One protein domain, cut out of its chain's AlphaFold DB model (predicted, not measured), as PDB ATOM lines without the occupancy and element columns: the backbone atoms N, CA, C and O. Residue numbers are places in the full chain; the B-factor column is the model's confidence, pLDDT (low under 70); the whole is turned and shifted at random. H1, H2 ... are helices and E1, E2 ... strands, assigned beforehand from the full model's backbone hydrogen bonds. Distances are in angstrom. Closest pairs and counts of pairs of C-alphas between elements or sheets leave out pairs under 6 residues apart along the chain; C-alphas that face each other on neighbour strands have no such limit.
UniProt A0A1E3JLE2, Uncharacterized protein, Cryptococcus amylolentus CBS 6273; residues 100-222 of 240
ATOM      1  N   ILE A 100     200.959 198.822  71.524       90.69
ATOM      2  CA  ILE A 100     199.629 199.210  71.986       90.69
ATOM      3  C   ILE A 100     199.266 200.589  71.467       90.69
ATOM      4  O   ILE A 100     200.070 201.521  71.473       90.69
ATOM      5  N   THR A 101     197.995 200.729  71.104       89.62
ATOM      6  CA  THR A 101     197.369 202.034  70.921       89.62
ATOM      7  C   THR A 101     196.569 202.371  72.161       89.62
ATOM      8  O   THR A 101     195.640 201.655  72.545       89.62
ATOM      9  N   VAL A 102     196.958 203.454  72.818       85.88
ATOM     10  CA  VAL A 102     196.323 203.903  74.042       85.88
ATOM     11  C   VAL A 102     195.162 204.821  73.712       85.88
ATOM     12  O   VAL A 102     195.292 205.796  72.978       85.88
ATOM     13  N   THR A 103     194.025 204.503  74.320       78.44
ATOM     14  CA  THR A 103     192.815 205.324  74.325       78.44
ATOM     15  C   THR A 103     192.438 205.626  75.771       78.44
ATOM     16  O   THR A 103     192.819 204.890  76.687       78.44
ATOM     17  N   SER A 104     191.630 206.659  76.007       70.38
ATOM     18  CA  SER A 104     191.100 206.966  77.349       70.38
ATOM     19  C   SER A 104     190.403 205.771  78.021       70.38
ATOM     20  O   SER A 104     190.498 205.580  79.236       70.38
ATOM     21  N   ARG A 105     189.768 204.894  77.229       70.44
ATOM     22  CA  ARG A 105     189.100 203.669  77.703       70.44
ATOM     23  C   ARG A 105     190.060 202.642  78.293       70.44
ATOM     24  O   ARG A 105     189.650 201.869  79.159       70.44
ATOM     25  N   LEU A 106     191.332 202.639  77.883       71.25
ATOM     26  CA  LEU A 106     192.345 201.768  78.482       71.25
ATOM     27  C   LEU A 106     192.450 202.022  79.996       71.25
ATOM     28  O   LEU A 106     192.650 201.080  80.763       71.25
ATOM     29  N   PHE A 107     192.230 203.260  80.433       66.06
ATOM     30  CA  PHE A 107     192.323 203.651  81.836       66.06
ATOM     31  C   PHE A 107     190.958 203.679  82.514       66.06
ATOM     32  O   PHE A 107     190.801 203.072  83.576       66.06
ATOM     33  N   ASN A 108     189.956 204.277  81.867       57.66
ATOM     34  CA  ASN A 108     188.616 204.442  82.435       57.66
ATOM     35  C   ASN A 108     187.814 203.132  82.520       57.66
ATOM     36  O   ASN A 108     186.871 203.070  83.285       57.66
ATOM     37  N   GLY A 109     188.180 202.074  81.786       52.12
ATOM     38  CA  GLY A 109     187.511 200.763  81.863       52.12
ATOM     39  C   GLY A 109     188.336 199.652  82.523       52.12
ATOM     40  O   GLY A 109     187.986 198.477  82.405       52.12
ATOM     41  N   GLY A 110     189.484 199.968  83.137       55.53
ATOM     42  CA  GLY A 110     190.373 198.925  83.672       55.53
ATOM     43  C   GLY A 110     191.404 199.321  84.723       55.53
ATOM     44  O   GLY A 110     191.964 198.426  85.345       55.53
ATOM     45  N   ILE A 111     191.679 200.611  84.930       55.25
ATOM     46  CA  ILE A 111     192.613 201.078  85.974       55.25
ATOM     47  C   ILE A 111     191.924 202.054  86.938       55.25
ATOM     48  O   ILE A 111     192.222 202.017  88.137       55.25
ATOM     49  N   LYS A 112     191.009 202.888  86.422       53.06
ATOM     50  CA  LYS A 112     190.263 203.904  87.177       53.06
ATOM     51  C   LYS A 112     188.871 203.429  87.610       53.06
ATOM     52  O   LYS A 112     188.581 203.523  88.791       53.06
ATOM     53  N   ASP A 113     188.089 202.815  86.719       55.16
ATOM     54  CA  ASP A 113     186.758 202.286  87.048       55.16
ATOM     55  C   ASP A 113     186.574 200.853  86.540       55.16
ATOM     56  O   ASP A 113     186.665 200.573  85.343       55.16
ATOM     57  N   GLN A 114     186.264 199.935  87.457       51.81
ATOM     58  CA  GLN A 114     185.567 198.697  87.122       51.81
ATOM     59  C   GLN A 114     184.426 198.453  88.115       51.81
ATOM     60  O   GLN A 114     184.640 197.931  89.198       51.81
ATOM     61  N   GLY A 115     183.213 198.805  87.680       49.94
ATOM     62  CA  GLY A 115     181.991 198.016  87.864       49.94
ATOM     63  C   GLY A 115     181.368 197.924  89.261       49.94
ATOM     64  O   GLY A 115     181.828 197.183  90.124       49.94
ATOM     65  N   TRP A 116     180.183 198.526  89.398       43.12
ATOM     66  CA  TRP A 116     179.155 198.073  90.338       43.12
ATOM     67  C   TRP A 116     178.922 196.553  90.188       43.12
ATOM     68  O   TRP A 116     178.756 196.058  89.073       43.12
ATOM     69  N   GLY A 117     178.902 195.809  91.300       54.34
ATOM     70  CA  GLY A 117     178.539 194.381  91.330       54.34
ATOM     71  C   GLY A 117     179.691 193.365  91.251       54.34
ATOM     72  O   GLY A 117     179.430 192.164  91.190       54.34
ATOM     73  N   ARG A 118     180.959 193.795  91.267       66.44
ATOM     74  CA  ARG A 118     182.132 192.909  91.427       66.44
ATOM     75  C   ARG A 118     182.773 193.120  92.799       66.44
ATOM     76  O   ARG A 118     182.682 194.209  93.359       66.44
ATOM     77  N   SER A 119     183.410 192.082  93.348       70.94
ATOM     78  CA  SER A 119     184.110 192.212  94.631       70.94
ATOM     79  C   SER A 119     185.328 193.131  94.488       70.94
ATOM     80  O   SER A 119     185.945 193.217  93.419       70.94
ATOM     81  N   ARG A 120     185.684 193.820  95.574       72.81
ATOM     82  CA  ARG A 120     186.811 194.761  95.604       72.81
ATOM     83  C   ARG A 120     188.133 194.069  95.262       72.81
ATOM     84  O   ARG A 120     188.973 194.650  94.578       72.81
ATOM     85  N   GLU A 121     188.289 192.822  95.692       76.50
ATOM     86  CA  GLU A 121     189.470 191.991  95.455       76.50
ATOM     87  C   GLU A 121     189.628 191.672  93.968       76.50
ATOM     88  O   GLU A 121     190.724 191.779  93.424       76.50
ATOM     89  N   TRP A 122     188.527 191.344  93.283       74.06
ATOM     90  CA  TRP A 122     188.555 191.049  91.852       74.06
ATOM     91  C   TRP A 122     188.948 192.278  91.024       74.06
ATOM     92  O   TRP A 122     189.757 192.175  90.103       74.06
ATOM     93  N   ILE A 123     188.414 193.449  91.382       72.12
ATOM     94  CA  ILE A 123     188.734 194.722  90.720       72.12
ATOM     95  C   ILE A 123     190.223 195.055  90.889       72.12
ATOM     96  O   ILE A 123     190.890 195.448  89.929       72.12
ATOM     97  N   GLN A 124     190.764 194.866  92.097       73.81
ATOM     98  CA  GLN A 124     192.187 195.077  92.360       73.81
ATOM     99  C   GLN A 124     193.069 194.096  91.584       73.81
ATOM    100  O   GLN A 124     194.050 194.524  90.978       73.81
ATOM    101  N   ASP A 125     192.718 192.810  91.546       76.69
ATOM    102  CA  ASP A 125     193.461 191.800  90.785       76.69
ATOM    103  C   ASP A 125     193.479 192.109  89.278       76.69
ATOM    104  O   ASP A 125     194.542 192.128  88.654       76.69
ATOM    105  N   ALA A 126     192.321 192.430  88.690       75.94
ATOM    106  CA  ALA A 126     192.214 192.780  87.274       75.94
ATOM    107  C   ALA A 126     193.066 194.011  86.920       75.94
ATOM    108  O   ALA A 126     193.761 194.026  85.898       75.94
ATOM    109  N   LYS A 127     193.068 195.020  87.798       77.62
ATOM    110  CA  LYS A 127     193.901 196.219  87.672       77.62
ATOM    111  C   LYS A 127     195.392 195.882  87.712       77.62
ATOM    112  O   LYS A 127     196.132 196.310  86.826       77.62
ATOM    113  N   TRP A 128     195.836 195.098  88.694       80.00
ATOM    114  CA  TRP A 128     197.244 194.706  88.821       80.00
ATOM    115  C   TRP A 128     197.720 193.844  87.654       80.00
ATOM    116  O   TRP A 128     198.819 194.071  87.143       80.00
ATOM    117  N   ARG A 129     196.885 192.921  87.165       82.12
ATOM    118  CA  ARG A 129     197.181 192.148  85.950       82.12
ATOM    119  C   ARG A 129     197.370 193.053  84.743       82.12
ATOM    120  O   ARG A 129     198.354 192.909  84.024       82.12
ATOM    121  N   LYS A 130     196.489 194.036  84.554       84.25
ATOM    122  CA  LYS A 130     196.615 194.989  83.449       84.25
ATOM    123  C   LYS A 130     197.901 195.809  83.536       84.25
ATOM    124  O   LYS A 130     198.601 195.912  82.536       84.25
ATOM    125  N   ILE A 131     198.239 196.339  84.713       86.25
ATOM    126  CA  ILE A 131     199.504 197.061  84.937       86.25
ATOM    127  C   ILE A 131     200.695 196.165  84.581       86.25
ATOM    128  O   ILE A 131     201.577 196.592  83.843       86.25
ATOM    129  N   LYS A 132     200.688 194.905  85.034       88.19
ATOM    130  CA  LYS A 132     201.730 193.926  84.702       88.19
ATOM    131  C   LYS A 132     201.846 193.697  83.193       88.19
ATOM    132  O   LYS A 132     202.954 193.626  82.681       88.19
ATOM    133  N   TYR A 133     200.732 193.629  82.466       90.12
ATOM    134  CA  TYR A 133     200.769 193.443  81.012       90.12
ATOM    135  C   TYR A 133     201.312 194.650  80.261       90.12
ATOM    136  O   TYR A 133     202.081 194.476  79.318       90.12
ATOM    137  N   LEU A 134     200.989 195.864  80.713       91.56
ATOM    138  CA  LEU A 134     201.522 197.095  80.125       91.56
ATOM    139  C   LEU A 134     203.045 197.198  80.267       91.56
ATOM    140  O   LEU A 134     203.676 197.867  79.448       91.56
ATOM    141  N   GLN A 135     203.654 196.455  81.196       92.62
ATOM    142  CA  GLN A 135     205.108 196.359  81.262       92.62
ATOM    143  C   GLN A 135     205.703 195.786  79.974       92.62
ATOM    144  O   GLN A 135     206.772 196.219  79.576       92.62
ATOM    145  N   HIS A 136     205.019 194.895  79.253       94.62
ATOM    146  CA  HIS A 136     205.543 194.302  78.016       94.62
ATOM    147  C   HIS A 136     205.583 195.257  76.808       94.62
ATOM    148  O   HIS A 136     206.107 194.884  75.754       94.62
ATOM    149  N   THR A 137     205.072 196.479  76.957       95.81
ATOM    150  CA  THR A 137     204.998 197.467  75.878       95.81
ATOM    151  C   THR A 137     206.385 197.890  75.401       95.81
ATOM    152  O   THR A 137     207.238 198.288  76.191       95.81
ATOM    153  N   ARG A 138     206.595 197.831  74.083       95.94
ATOM    154  CA  ARG A 138     207.784 198.336  73.376       95.94
ATOM    155  C   ARG A 138     207.456 199.554  72.523       95.94
ATOM    156  O   ARG A 138     208.232 200.507  72.519       95.94
ATOM    157  N   THR A 139     206.300 199.528  71.865       95.88
ATOM    158  CA  THR A 139     205.776 200.645  71.078       95.88
ATOM    159  C   THR A 139     204.504 201.166  71.732       95.88
ATOM    160  O   THR A 139     203.548 200.414  71.925       95.88
ATOM    161  N   LEU A 140     204.502 202.449  72.076       93.69
ATOM    162  CA  LEU A 140     203.365 203.149  72.658       93.69
ATOM    163  C   LEU A 140     202.806 204.135  71.633       93.69
ATOM    164  O   LEU A 140     203.493 205.082  71.265       93.69
ATOM    165  N   ARG A 141     201.565 203.945  71.190       92.88
ATOM    166  CA  ARG A 141     200.885 204.879  70.282       92.88
ATOM    167  C   ARG A 141     199.838 205.666  71.052       92.88
ATOM    168  O   ARG A 141     198.931 205.074  71.638       92.88
ATOM    169  N   ILE A 142     199.960 206.985  71.065       89.88
ATOM    170  CA  ILE A 142     199.039 207.895  71.744       89.88
ATOM    171  C   ILE A 142     198.190 208.555  70.668       89.88
ATOM    172  O   ILE A 142     198.660 209.419  69.935       89.88
ATOM    173  N   TYR A 143     196.949 208.086  70.555       82.56
ATOM    174  CA  TYR A 143     196.075 208.452  69.444       82.56
ATOM    175  C   TYR A 143     195.328 209.767  69.670       82.56
ATOM    176  O   TYR A 143     195.064 210.495  68.718       82.56
ATOM    177  N   ASP A 144     194.952 210.052  70.919       82.12
ATOM    178  CA  ASP A 144     194.107 211.197  71.245       82.12
ATOM    179  C   ASP A 144     194.530 211.918  72.531       82.12
ATOM    180  O   ASP A 144     195.236 211.392  73.402       82.12
ATOM    181  N   ARG A 145     194.032 213.150  72.670       82.94
ATOM    182  CA  ARG A 145     194.287 214.012  73.830       82.94
ATOM    183  C   ARG A 145     193.877 213.375  75.158       82.94
ATOM    184  O   ARG A 145     194.530 213.576  76.178       82.94
ATOM    185  N   SER A 146     192.791 212.610  75.158       83.25
ATOM    186  CA  SER A 146     192.224 212.021  76.368       83.25
ATOM    187  C   SER A 146     193.107 210.879  76.869       83.25
ATOM    188  O   SER A 146     193.222 210.681  78.075       83.25
ATOM    189  N   ALA A 147     193.757 210.149  75.963       85.31
ATOM    190  CA  ALA A 147     194.762 209.143  76.263       85.31
ATOM    191  C   ALA A 147     196.014 209.777  76.878       85.31
ATOM    192  O   ALA A 147     196.454 209.325  77.934       85.31
ATOM    193  N   MET A 148     196.529 210.853  76.271       87.19
ATOM    194  CA  MET A 148     197.663 211.626  76.797       87.19
ATOM    195  C   MET A 148     197.389 212.109  78.228       87.19
ATOM    196  O   MET A 148     198.167 211.839  79.144       87.19
ATOM    197  N   TRP A 149     196.232 212.745  78.440       85.50
ATOM    198  CA  TRP A 149     195.788 213.194  79.760       85.50
ATOM    199  C   TRP A 149     195.636 212.037  80.748       85.50
ATOM    200  O   TRP A 149     196.087 212.124  81.889       85.50
ATOM    201  N   ALA A 150     195.031 210.928  80.322       83.44
ATOM    202  CA  ALA A 150     194.829 209.780  81.191       83.44
ATOM    203  C   ALA A 150     196.158 209.185  81.673       83.44
ATOM    204  O   ALA A 150     196.270 208.901  82.863       83.44
ATOM    205  N   ILE A 151     197.173 209.071  80.809       86.31
ATOM    206  CA  ILE A 151     198.511 208.616  81.214       86.31
ATOM    207  C   ILE A 151     199.167 209.642  82.145       86.31
ATOM    208  O   ILE A 151     199.625 209.275  83.225       86.31
ATOM    209  N   TYR A 152     199.177 210.921  81.755       85.44
ATOM    210  CA  TYR A 152     199.771 212.004  82.546       85.44
ATOM    211  C   TYR A 152     199.196 212.059  83.963       85.44
ATOM    212  O   TYR A 152     199.948 212.139  84.938       85.44
ATOM    213  N   SER A 153     197.867 211.973  84.073       82.38
ATOM    214  CA  SER A 153     197.149 212.046  85.344       82.38
ATOM    215  C   SER A 153     197.545 210.925  86.306       82.38
ATOM    216  O   SER A 153     197.550 211.162  87.503       82.38
ATOM    217  N   LEU A 154     197.948 209.741  85.821       81.06
ATOM    218  CA  LEU A 154     198.316 208.613  86.689       81.06
ATOM    219  C   LEU A 154     199.560 208.870  87.541       81.06
ATOM    220  O   LEU A 154     199.655 208.298  88.618       81.06
ATOM    221  N   SER A 155     200.491 209.713  87.090       79.88
ATOM    222  CA  SER A 155     201.696 210.082  87.858       79.88
ATOM    223  C   SER A 155     201.515 211.319  88.737       79.88
ATOM    224  O   SER A 155     202.488 211.800  89.326       79.88
ATOM    225  N   GLN A 156     200.317 211.900  88.766       81.56
ATOM    226  CA  GLN A 156     200.080 213.112  89.537       81.56
ATOM    227  C   GLN A 156     199.731 212.771  90.987       81.56
ATOM    228  O   GLN A 156     199.020 211.795  91.229       81.56
ATOM    229  N   PRO A 157     200.198 213.578  91.957       78.62
ATOM    230  CA  PRO A 157     199.967 213.314  93.374       78.62
ATOM    231  C   PRO A 157     198.480 213.329  93.756       78.62
ATOM    232  O   PRO A 157     198.098 212.604  94.666       78.62
ATOM    233  N   TRP A 158     197.653 214.079  93.024       76.50
ATOM    234  CA  TRP A 158     196.206 214.200  93.244       76.50
ATOM    235  C   TRP A 158     195.364 213.073  92.623       76.50
ATOM    236  O   TRP A 158     194.145 213.051  92.774       76.50
ATOM    237  N   ASN A 159     195.962 212.140  91.876       74.19
ATOM    238  CA  ASN A 159     195.216 211.064  91.226       74.19
ATOM    239  C   ASN A 159     195.453 209.736  91.949       74.19
ATOM    240  O   ASN A 159     196.587 209.277  92.059       74.19
ATOM    241  N   GLU A 160     194.376 209.066  92.363       65.81
ATOM    242  CA  GLU A 160     194.447 207.712  92.911       65.81
ATOM    243  C   GLU A 160     194.007 206.684  91.847       65.81
ATOM    244  O   GLU A 160     192.920 206.793  91.277       65.81
ATOM    245  N   PRO A 161     194.836 205.676  91.515       67.75
ATOM    246  CA  PRO A 161     196.165 205.404  92.059       67.75
ATOM    247  C   PRO A 161     197.240 206.339  91.470       67.75
ATOM    248  O   PRO A 161     197.196 206.660  90.279       67.75
ATOM    249  N   ASN A 162     198.242 206.681  92.282       75.25
ATOM    250  CA  ASN A 162     199.466 207.314  91.797       75.25
ATOM    251  C   ASN A 162     200.433 206.211  91.344       75.25
ATOM    252  O   ASN A 162     201.049 205.524  92.160       75.25
ATOM    253  N   ILE A 163     200.483 205.974  90.036       79.00
ATOM    254  CA  ILE A 163     201.300 204.938  89.405       79.00
ATOM    255  C   ILE A 163     202.386 205.634  88.602       79.00
ATOM    256  O   ILE A 163     202.099 206.525  87.810       79.00
ATOM    257  N   THR A 164     203.622 205.183  88.760       85.50
ATOM    258  CA  THR A 164     204.757 205.567  87.915       85.50
ATOM    259  C   THR A 164     205.295 204.337  87.197       85.50
ATOM    260  O   THR A 164     204.974 203.206  87.570       85.50
ATOM    261  N   HIS A 165     206.101 204.547  86.156       88.25
ATOM    262  CA  HIS A 165     206.716 203.464  85.386       88.25
ATOM    263  C   HIS A 165     205.713 202.440  84.830       88.25
ATOM    264  O   HIS A 165     205.974 201.236  84.840       88.25
ATOM    265  N   LEU A 166     204.564 202.902  84.327       89.00
ATOM    266  CA  LEU A 166     203.575 202.030  83.689       89.00
ATOM    267  C   LEU A 166     204.122 201.323  82.435       89.00
ATOM    268  O   LEU A 166     203.697 200.215  82.108       89.00
ATOM    269  N   PHE A 167     205.082 201.954  81.759       93.06
ATOM    270  CA  PHE A 167     205.672 201.529  80.493       93.06
ATOM    271  C   PHE A 167     207.212 201.482  80.570       93.06
ATOM    272  O   PHE A 167     207.901 202.174  79.819       93.06
ATOM    273  N   PRO A 168     207.794 200.664  81.463       92.38
ATOM    274  CA  PRO A 168     209.223 200.697  81.774       92.38
ATOM    275  C   PRO A 168     210.121 200.246  80.612       92.38
ATOM    276  O   PRO A 168     211.308 200.559  80.597       92.38
ATOM    277  N   TYR A 169     209.571 199.510  79.641       94.25
ATOM    278  CA  TYR A 169     210.320 198.888  78.546       94.25
ATOM    279  C   TYR A 169     210.031 199.491  77.167       94.25
ATOM    280  O   TYR A 169     210.504 198.945  76.162       94.25
ATOM    281  N   VAL A 170     209.290 200.603  77.116       95.25
ATOM    282  CA  VAL A 170     208.998 201.314  75.869       95.25
ATOM    283  C   VAL A 170     210.282 201.843  75.255       95.25
ATOM    284  O   VAL A 170     211.087 202.495  75.909       95.25
ATOM    285  N   THR A 171     210.462 201.555  73.974       94.81
ATOM    286  CA  THR A 171     211.584 202.044  73.170       94.81
ATOM    287  C   THR A 171     211.131 203.053  72.127       94.81
ATOM    288  O   THR A 171     211.961 203.800  71.622       94.81
ATOM    289  N   LYS A 172     209.835 203.075  71.799       95.25
ATOM    290  CA  LYS A 172     209.257 203.911  70.748       95.25
ATOM    291  C   LYS A 172     207.905 204.475  71.173       95.25
ATOM    292  O   LYS A 172     207.031 203.723  71.603       95.25
ATOM    293  N   VAL A 173     207.728 205.779  71.004       92.81
ATOM    294  CA  VAL A 173     206.482 206.506  71.257       92.81
ATOM    295  C   VAL A 173     206.033 207.146  69.954       92.81
ATOM    296  O   VAL A 173     206.816 207.832  69.307       92.81
ATOM    297  N   VAL A 174     204.787 206.909  69.561       92.19
ATOM    298  CA  VAL A 174     204.170 207.500  68.371       92.19
ATOM    299  C   VAL A 174     203.038 208.409  68.825       92.19
ATOM    300  O   VAL A 174     202.150 207.958  69.553       92.19
ATOM    301  N   ILE A 175     203.078 209.673  68.418       88.19
ATOM    302  CA  ILE A 175     202.099 210.697  68.793       88.19
ATOM    303  C   ILE A 175     201.475 211.263  67.521       88.19
ATOM    304  O   ILE A 175     202.193 211.612  66.587       88.19
ATOM    305  N   THR A 176     200.146 211.335  67.490       81.69
ATOM    306  CA  THR A 176     199.400 211.943  66.382       81.69
ATOM    307  C   THR A 176     199.506 213.471  66.419       81.69
ATOM    308  O   THR A 176     199.608 214.078  67.488       81.69
ATOM    309  N   ASP A 177     199.432 214.099  65.250       73.81
ATOM    310  CA  ASP A 177     199.369 215.555  65.054       73.81
ATOM    311  C   ASP A 177     198.383 216.263  66.005       73.81
ATOM    312  O   ASP A 177     198.728 217.243  66.667       73.81
ATOM    313  N   THR A 178     197.183 215.705  66.182       74.00
ATOM    314  CA  THR A 178     196.130 216.269  67.044       74.00
ATOM    315  C   THR A 178     196.526 216.420  68.514       74.00
ATOM    316  O   THR A 178     195.926 217.220  69.233       74.00
ATOM    317  N   VAL A 179     197.512 215.654  68.988       78.88
ATOM    318  CA  VAL A 179     198.016 215.723  70.368       78.88
ATOM    319  C   VAL A 179     199.099 216.795  70.510       78.88
ATOM    320  O   VAL A 179     199.223 217.391  71.581       78.88
ATOM    321  N   ARG A 180     199.862 217.065  69.444       74.88
ATOM    322  CA  ARG A 180     201.002 217.993  69.452       74.88
ATOM    323  C   ARG A 180     200.576 219.452  69.603       74.88
ATOM    324  O   ARG A 180     201.195 220.191  70.366       74.88
ATOM    325  N   ASP A 181     199.519 219.858  68.909       72.31
ATOM    326  CA  ASP A 181     199.148 221.276  68.789       72.31
ATOM    327  C   ASP A 181     198.199 221.770  69.900       72.31
ATOM    328  O   ASP A 181     197.670 222.880  69.830       72.31
ATOM    329  N   MET A 182     197.958 220.966  70.945       70.06
ATOM    330  CA  MET A 182     196.950 221.266  71.968       70.06
ATOM    331  C   MET A 182     197.506 221.772  73.305       70.06
ATOM    332  O   MET A 182     198.545 221.338  73.801       70.06
ATOM    333  N   ILE A 183     196.716 222.657  73.928       81.31
ATOM    334  CA  ILE A 183     196.871 223.129  75.307       81.31
ATOM    335  C   ILE A 183     195.854 222.398  76.192       81.31
ATOM    336  O   ILE A 183     194.652 222.396  75.917       81.31
ATOM    337  N   TYR A 184     196.335 221.790  77.269       81.44
ATOM    338  CA  TYR A 184     195.542 221.064  78.254       81.44
ATOM    339  C   TYR A 184     195.202 221.977  79.418       81.44
ATOM    340  O   TYR A 184     196.077 222.340  80.199       81.44
ATOM    341  N   VAL A 185     193.927 222.320  79.546       82.88
ATOM    342  CA  VAL A 185     193.434 223.175  80.626       82.88
ATOM    343  C   VAL A 185     192.771 222.319  81.699       82.88
ATOM    344  O   VAL A 185     191.928 221.474  81.389       82.88
ATOM    345  N   PHE A 186     193.149 222.525  82.957       82.38
ATOM    346  CA  PHE A 186     192.536 221.871  84.110       82.38
ATOM    347  C   PHE A 186     192.521 222.800  85.322       82.38
ATOM    348  O   PHE A 186     193.303 223.741  85.404       82.38
ATOM    349  N   VAL A 187     191.634 222.516  86.270       80.50
ATOM    350  CA  VAL A 187     191.577 223.210  87.559       80.50
ATOM    351  C   VAL A 187     192.270 222.330  88.592       80.50
ATOM    352  O   VAL A 187     191.993 221.129  88.655       80.50
ATOM    353  N   ASP A 188     193.207 222.897  89.342       78.94
ATOM    354  CA  ASP A 188     193.898 222.181  90.412       78.94
ATOM    355  C   ASP A 188     193.106 222.168  91.732       78.94
ATOM    356  O   ASP A 188     191.984 222.665  91.818       78.94
ATOM    357  N   GLU A 189     193.682 221.549  92.766       74.50
ATOM    358  CA  GLU A 189     193.054 221.423  94.090       74.50
ATOM    359  C   GLU A 189     192.811 222.780  94.773       74.50
ATOM    360  O   GLU A 189     191.881 222.899  95.572       74.50
ATOM    361  N   ASP A 190     193.585 223.810  94.415       80.81
ATOM    362  CA  ASP A 190     193.459 225.177  94.932       80.81
ATOM    363  C   ASP A 190     192.419 226.006  94.149       80.81
ATOM    364  O   ASP A 190     192.198 227.184  94.438       80.81
ATOM    365  N   GLY A 191     191.762 225.403  93.151       78.56
ATOM    366  CA  GLY A 191     190.783 226.068  92.295       78.56
ATOM    367  C   GLY A 191     191.407 226.962  91.221       78.56
ATOM    368  O   GLY A 191     190.683 227.722  90.573       78.56
ATOM    369  N   ALA A 192     192.724 226.889  91.011       84.06
ATOM    370  CA  ALA A 192     193.421 227.658  89.992       84.06
ATOM    371  C   ALA A 192     193.378 226.941  88.637       84.06
ATOM    372  O   ALA A 192     193.666 225.747  88.518       84.06
ATOM    373  N   GLU A 193     193.044 227.690  87.587       86.00
ATOM    374  CA  GLU A 193     193.110 227.202  86.212       86.00
ATOM    375  C   GLU A 193     194.573 227.139  85.751       86.00
ATOM    376  O   GLU A 193     195.309 228.127  85.783       86.00
ATOM    377  N   LYS A 194     195.004 225.951  85.328       83.81
ATOM    378  CA  LYS A 194     196.337 225.673  84.800       83.81
ATOM    379  C   LYS A 194     196.232 225.208  83.359       83.81
ATOM    380  O   LYS A 194     195.372 224.404  83.013       83.81
ATOM    381  N   ALA A 195     197.162 225.682  82.541       85.62
ATOM    382  CA  ALA A 195     197.323 225.286  81.153       85.62
ATOM    383  C   ALA A 195     198.677 224.588  80.978       85.62
ATOM    384  O   ALA A 195     199.713 225.142  81.345       85.62
ATOM    385  N   LEU A 196     198.669 223.375  80.432       84.81
ATOM    386  CA  LEU A 196     199.869 222.622  80.078       84.81
ATOM    387  C   LEU A 196     199.962 222.540  78.565       84.81
ATOM    388  O   LEU A 196     199.022 222.102  77.904       84.81
ATOM    389  N   ASP A 197     201.100 222.936  78.015       85.56
ATOM    390  CA  ASP A 197     201.395 222.648  76.620       85.56
ATOM    391  C   ASP A 197     201.800 221.174  76.436       85.56
ATOM    392  O   ASP A 197     202.000 220.408  77.388       85.56
ATOM    393  N   PHE A 198     201.936 220.773  75.177       84.31
ATOM    394  CA  PHE A 198     202.375 219.434  74.813       84.31
ATOM    395  C   PHE A 198     203.729 219.039  75.431       84.31
ATOM    396  O   PHE A 198     203.898 217.891  75.844       84.31
ATOM    397  N   ARG A 199     204.687 219.968  75.558       84.25
ATOM    398  CA  ARG A 199     206.013 219.676  76.130       84.25
ATOM    399  C   ARG A 199     205.928 219.374  77.619       84.25
ATOM    400  O   ARG A 199     206.563 218.426  78.074       84.25
ATOM    401  N   TYR A 200     205.112 220.115  78.363       85.94
ATOM    402  CA  TYR A 200     204.829 219.826  79.768       85.94
ATOM    403  C   TYR A 200     204.151 218.466  79.942       85.94
ATOM    404  O   TYR A 200     204.509 217.697  80.837       85.94
ATOM    405  N   MET A 201     203.202 218.134  79.065       86.19
ATOM    406  CA  MET A 201     202.561 216.820  79.077       86.19
ATOM    407  C   MET A 201     203.561 215.699  78.773       86.19
ATOM    408  O   MET A 201     203.513 214.650  79.416       86.19
ATOM    409  N   LEU A 202     204.485 215.923  77.835       83.94
ATOM    410  CA  LEU A 202     205.535 214.975  77.465       83.94
ATOM    411  C   LEU A 202     206.560 214.767  78.595       83.94
ATOM    412  O   LEU A 202     206.972 213.634  78.845       83.94
ATOM    413  N   ASP A 203     206.931 215.820  79.325       82.69
ATOM    414  CA  ASP A 203     207.776 215.698  80.520       82.69
ATOM    415  C   ASP A 203     207.078 214.871  81.610       82.69
ATOM    416  O   ASP A 203     207.646 213.926  82.166       82.69
ATOM    417  N   GLY A 204     205.786 215.131  81.838       79.50
ATOM    418  CA  GLY A 204     204.972 214.333  82.750       79.50
ATOM    419  C   GLY A 204     204.854 212.867  82.323       79.50
ATOM    420  O   GLY A 204     204.955 211.971  83.164       79.50
ATOM    421  N   LEU A 205     204.722 212.599  81.022       81.75
ATOM    422  CA  LEU A 205     204.792 211.249  80.458       81.75
ATOM    423  C   LEU A 205     206.139 210.565  80.717       81.75
ATOM    424  O   LEU A 205     206.175 209.343  80.885       81.75
ATOM    425  N   GLY A 206     207.233 211.325  80.789       83.69
ATOM    426  CA  GLY A 206     208.564 210.823  81.131       83.69
ATOM    427  C   GLY A 206     208.607 210.072  82.467       83.69
ATOM    428  O   GLY A 206     209.447 209.197  82.649       83.69
ATOM    429  N   LYS A 207     207.653 210.313  83.377       86.69
ATOM    430  CA  LYS A 207     207.505 209.552  84.634       86.69
ATOM    431  C   LYS A 207     206.964 208.131  84.436       86.69
ATOM    432  O   LYS A 207     207.076 207.292  85.330       86.69
ATOM    433  N   GLN A 208     206.352 207.846  83.289       89.50
ATOM    434  CA  GLN A 208     205.758 206.545  82.967       89.50
ATOM    435  C   GLN A 208     206.665 205.663  82.111       89.50
ATOM    436  O   GLN A 208     206.407 204.465  82.003       89.50
ATOM    437  N   MET A 209     207.712 206.235  81.523       90.62
ATOM    438  CA  MET A 209     208.565 205.616  80.508       90.62
ATOM    439  C   MET A 209     210.045 205.695  80.905       90.62
ATOM    440  O   MET A 209     210.403 206.437  81.823       90.62
ATOM    441  N   PRO A 210     210.938 204.919  80.266       88.12
ATOM    442  CA  PRO A 210     212.374 205.098  80.450       88.12
ATOM    443  C   PRO A 210     212.839 206.470  79.938       88.12
ATOM    444  O   PRO A 210     212.194 207.094  79.102       88.12
ATOM    445  N   ARG A 211     214.009 206.926  80.407       83.56
ATOM    446  CA  ARG A 211     214.593 208.227  80.015       83.56
ATOM    447  C   ARG A 211     214.941 208.331  78.528       83.56
ATOM    448  O   ARG A 211     215.060 209.437  78.016       83.56
ATOM    449  N   SER A 212     215.155 207.200  77.863       87.19
ATOM    450  CA  SER A 212     215.505 207.129  76.447       87.19
ATOM    451  C   SER A 212     214.443 206.344  75.685       87.19
ATOM    452  O   SER A 212     214.267 205.149  75.929       87.19
ATOM    453  N   TYR A 213     213.783 207.005  74.744       89.44
ATOM    454  CA  TYR A 213     212.884 206.407  73.765       89.44
ATOM    455  C   TYR A 213     212.957 207.213  72.465       89.44
ATOM    456  O   TYR A 213     213.312 208.390  72.467       89.44
ATOM    457  N   GLU A 214     212.630 206.571  71.354       92.12
ATOM    458  CA  GLU A 214     212.419 207.237  70.074       92.12
ATOM    459  C   GLU A 214     211.027 207.877  70.076       92.12
ATOM    460  O   GLU A 214     210.030 207.173  70.249       92.12
ATOM    461  N   LEU A 215     210.949 209.197  69.900       89.19
ATOM    462  CA  LEU A 215     209.686 209.904  69.695       89.19
ATOM    463  C   LEU A 215     209.448 210.082  68.195       89.19
ATOM    464  O   LEU A 215     210.262 210.696  67.510       89.19
ATOM    465  N   ILE A 216     208.328 209.559  67.705       88.62
ATOM    466  CA  ILE A 216     207.839 209.776  66.347       88.62
ATOM    467  C   ILE A 216     206.571 210.608  66.429       88.62
ATOM    468  O   ILE A 216     205.573 210.189  67.014       88.62
ATOM    469  N   GLU A 217     206.621 211.776  65.814       82.69
ATOM    470  CA  GLU A 217     205.467 212.642  65.629       82.69
ATOM    471  C   GLU A 217     204.927 212.361  64.226       82.69
ATOM    472  O   GLU A 217     205.652 212.522  63.243       82.69
ATOM    473  N   GLU A 218     203.701 211.844  64.129       78.50
ATOM    474  CA  GLU A 218     203.071 211.618  62.828       78.50
ATOM    475  C   GLU A 218     202.737 212.973  62.193       78.50
ATOM    476  O   GLU A 218     202.109 213.826  62.821       78.50
ATOM    477  N   GLU A 219     203.183 213.170  60.952       62.25
ATOM    478  CA  GLU A 219     202.830 214.349  60.162       62.25
ATOM    479  C   GLU A 219     201.329 214.339  59.825       62.25
ATOM    480  O   GLU A 219     200.739 213.258  59.691       62.25
ATOM    481  N   PRO A 220     200.699 215.520  59.679       54.88
ATOM    482  CA  PRO A 220     199.296 215.610  59.304       54.88
ATOM    483  C   PRO A 220     199.078 214.883  57.979       54.88
ATOM    484  O   PRO A 220     199.670 215.225  56.954       54.88
ATOM    485  N   LYS A 221     198.224 213.859  57.992       57.19
ATOM    486  CA  LYS A 221     197.818 213.192  56.755       57.19
ATOM    487  C   LYS A 221     196.933 214.154  55.978       57.19
ATOM    488  O   LYS A 221     195.838 214.479  56.434       57.19
ATOM    489  N   GLU A 222     197.407 214.612  54.823       48.00
ATOM    490  CA  GLU A 222     196.611 215.433  53.911       48.00
ATOM    491  C   GLU A 222     195.262 214.747  53.624       48.00
ATOM    492  O   GLU A 222     195.185 213.535  53.391       48.00
TER     493      GLU A 222
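This is residues 100 to 222 of the 240 residues of an uncharacterized protein of Cryptococcus amylolentus CBS 6273 (UniProt A0A1E3JLE2). A small wall of four parallel strands, E1, E2, E3 and E6, stands with helix H3 next to the last residues of E1 and E2, and short helices H1, H4 and H5 are gathered round H3. From this body the long helix H2 reaches away to one side, with residues 116 to 121 sticking out where it begins, and the antiparallel hairpin of E4 and E5 is a small arm at another side, far from the sheet. The printed part has 123 residues with five named helices and six named strands, in the order E1 H1 H2 E2 H3 E3 H4 E4 E5 H5 E6; the class is mixed, helices and strands. The large sheet runs E1, E2, E3, E6. The whole is compact, with a radius of gyration of the C-alphas of 15.0 A and spans of 47 by 38 by 29 A.

Find C-alpha 100 at (199.629, 199.210, 71.986), where E1 begins; it takes residues 100 to 102. H1 follows at residues 104 to 108. Then look for C-alpha 120 at (186.811, 194.761, 95.604): from there H2 runs through residues 120 to 134, 21.5 A from first to last C-alpha. E2 is residues 139 to 142, 9.9 A long, and H3 is residues 145 to 154, 14.5 A. After residues 155 to 171, which hold no named element, come E3 at residues 172 to 175, 10.1 A, and H4 at residues 177 to 180. E4 is residues 184 to 187, 10.3 A; E5 is residues 193 to 196, 10.2 A. H5 takes residues 198 to 205, 10.2 A. E6, residues 214 to 217, measures 9.9 A and ends at C-alpha 217 at (205.467, 212.642, 65.629).

Start with the sheet, whose edge strands are E1 and E6. E1 and E2 are parallel at 22 degrees, and N 102 is 2.8 A from O 141, within hydrogen-bond range. E2 and E3 are parallel at 15 degrees, with N 142 and O 174 2.8 A apart. E3 and E6 are parallel at 17 degrees, with N 173 and O 214 2.8 A apart. Two strand-helix-strand units, each two parallel neighbour strands joined through helices, are found here: E1, H1 H2, E2 and E2, H3, E3, both with right-handed crossovers. H3 is on the sheet but only grazes it, with its residues 145 to 151. H3 is also the hub. It touches H1, where the closest C-alphas are those of Ser 104 and Ala 147, 4.4 A apart. It touches H5 at a steep tilt of 40 degrees, the same way, closest at the C-alphas of Tyr 152 and Leu 205, 5.5 A. H3 and H4 only just touch, with 3 pairs of C-alphas within 8 A, the closest being Arg 145 and Val 179 at 5.4 A. H2 touches no helix and is not on the sheet. In the hairpin, E4 and E5 are antiparallel at 153 degrees, with N 184 and O 196 2.8 A apart; E5 is apart from H3. In H1, H2 and H5 every O i to N i+4 pair is within hydrogen-bond range, in H3 5 of 6 are, and H4 is too short for such a pair.

Look for the two C-alphas farthest apart at Ser 119 and Glu 222, 48.5 A. The printed part has no cut. Its long links are H1 to H2, with 11 residues, and H3 to E3, with 17. The mean pLDDT of the printed part is 79.7, and the model's confidence is under 70 at residues 107 to 118, 160 to 161 and 219 to 222.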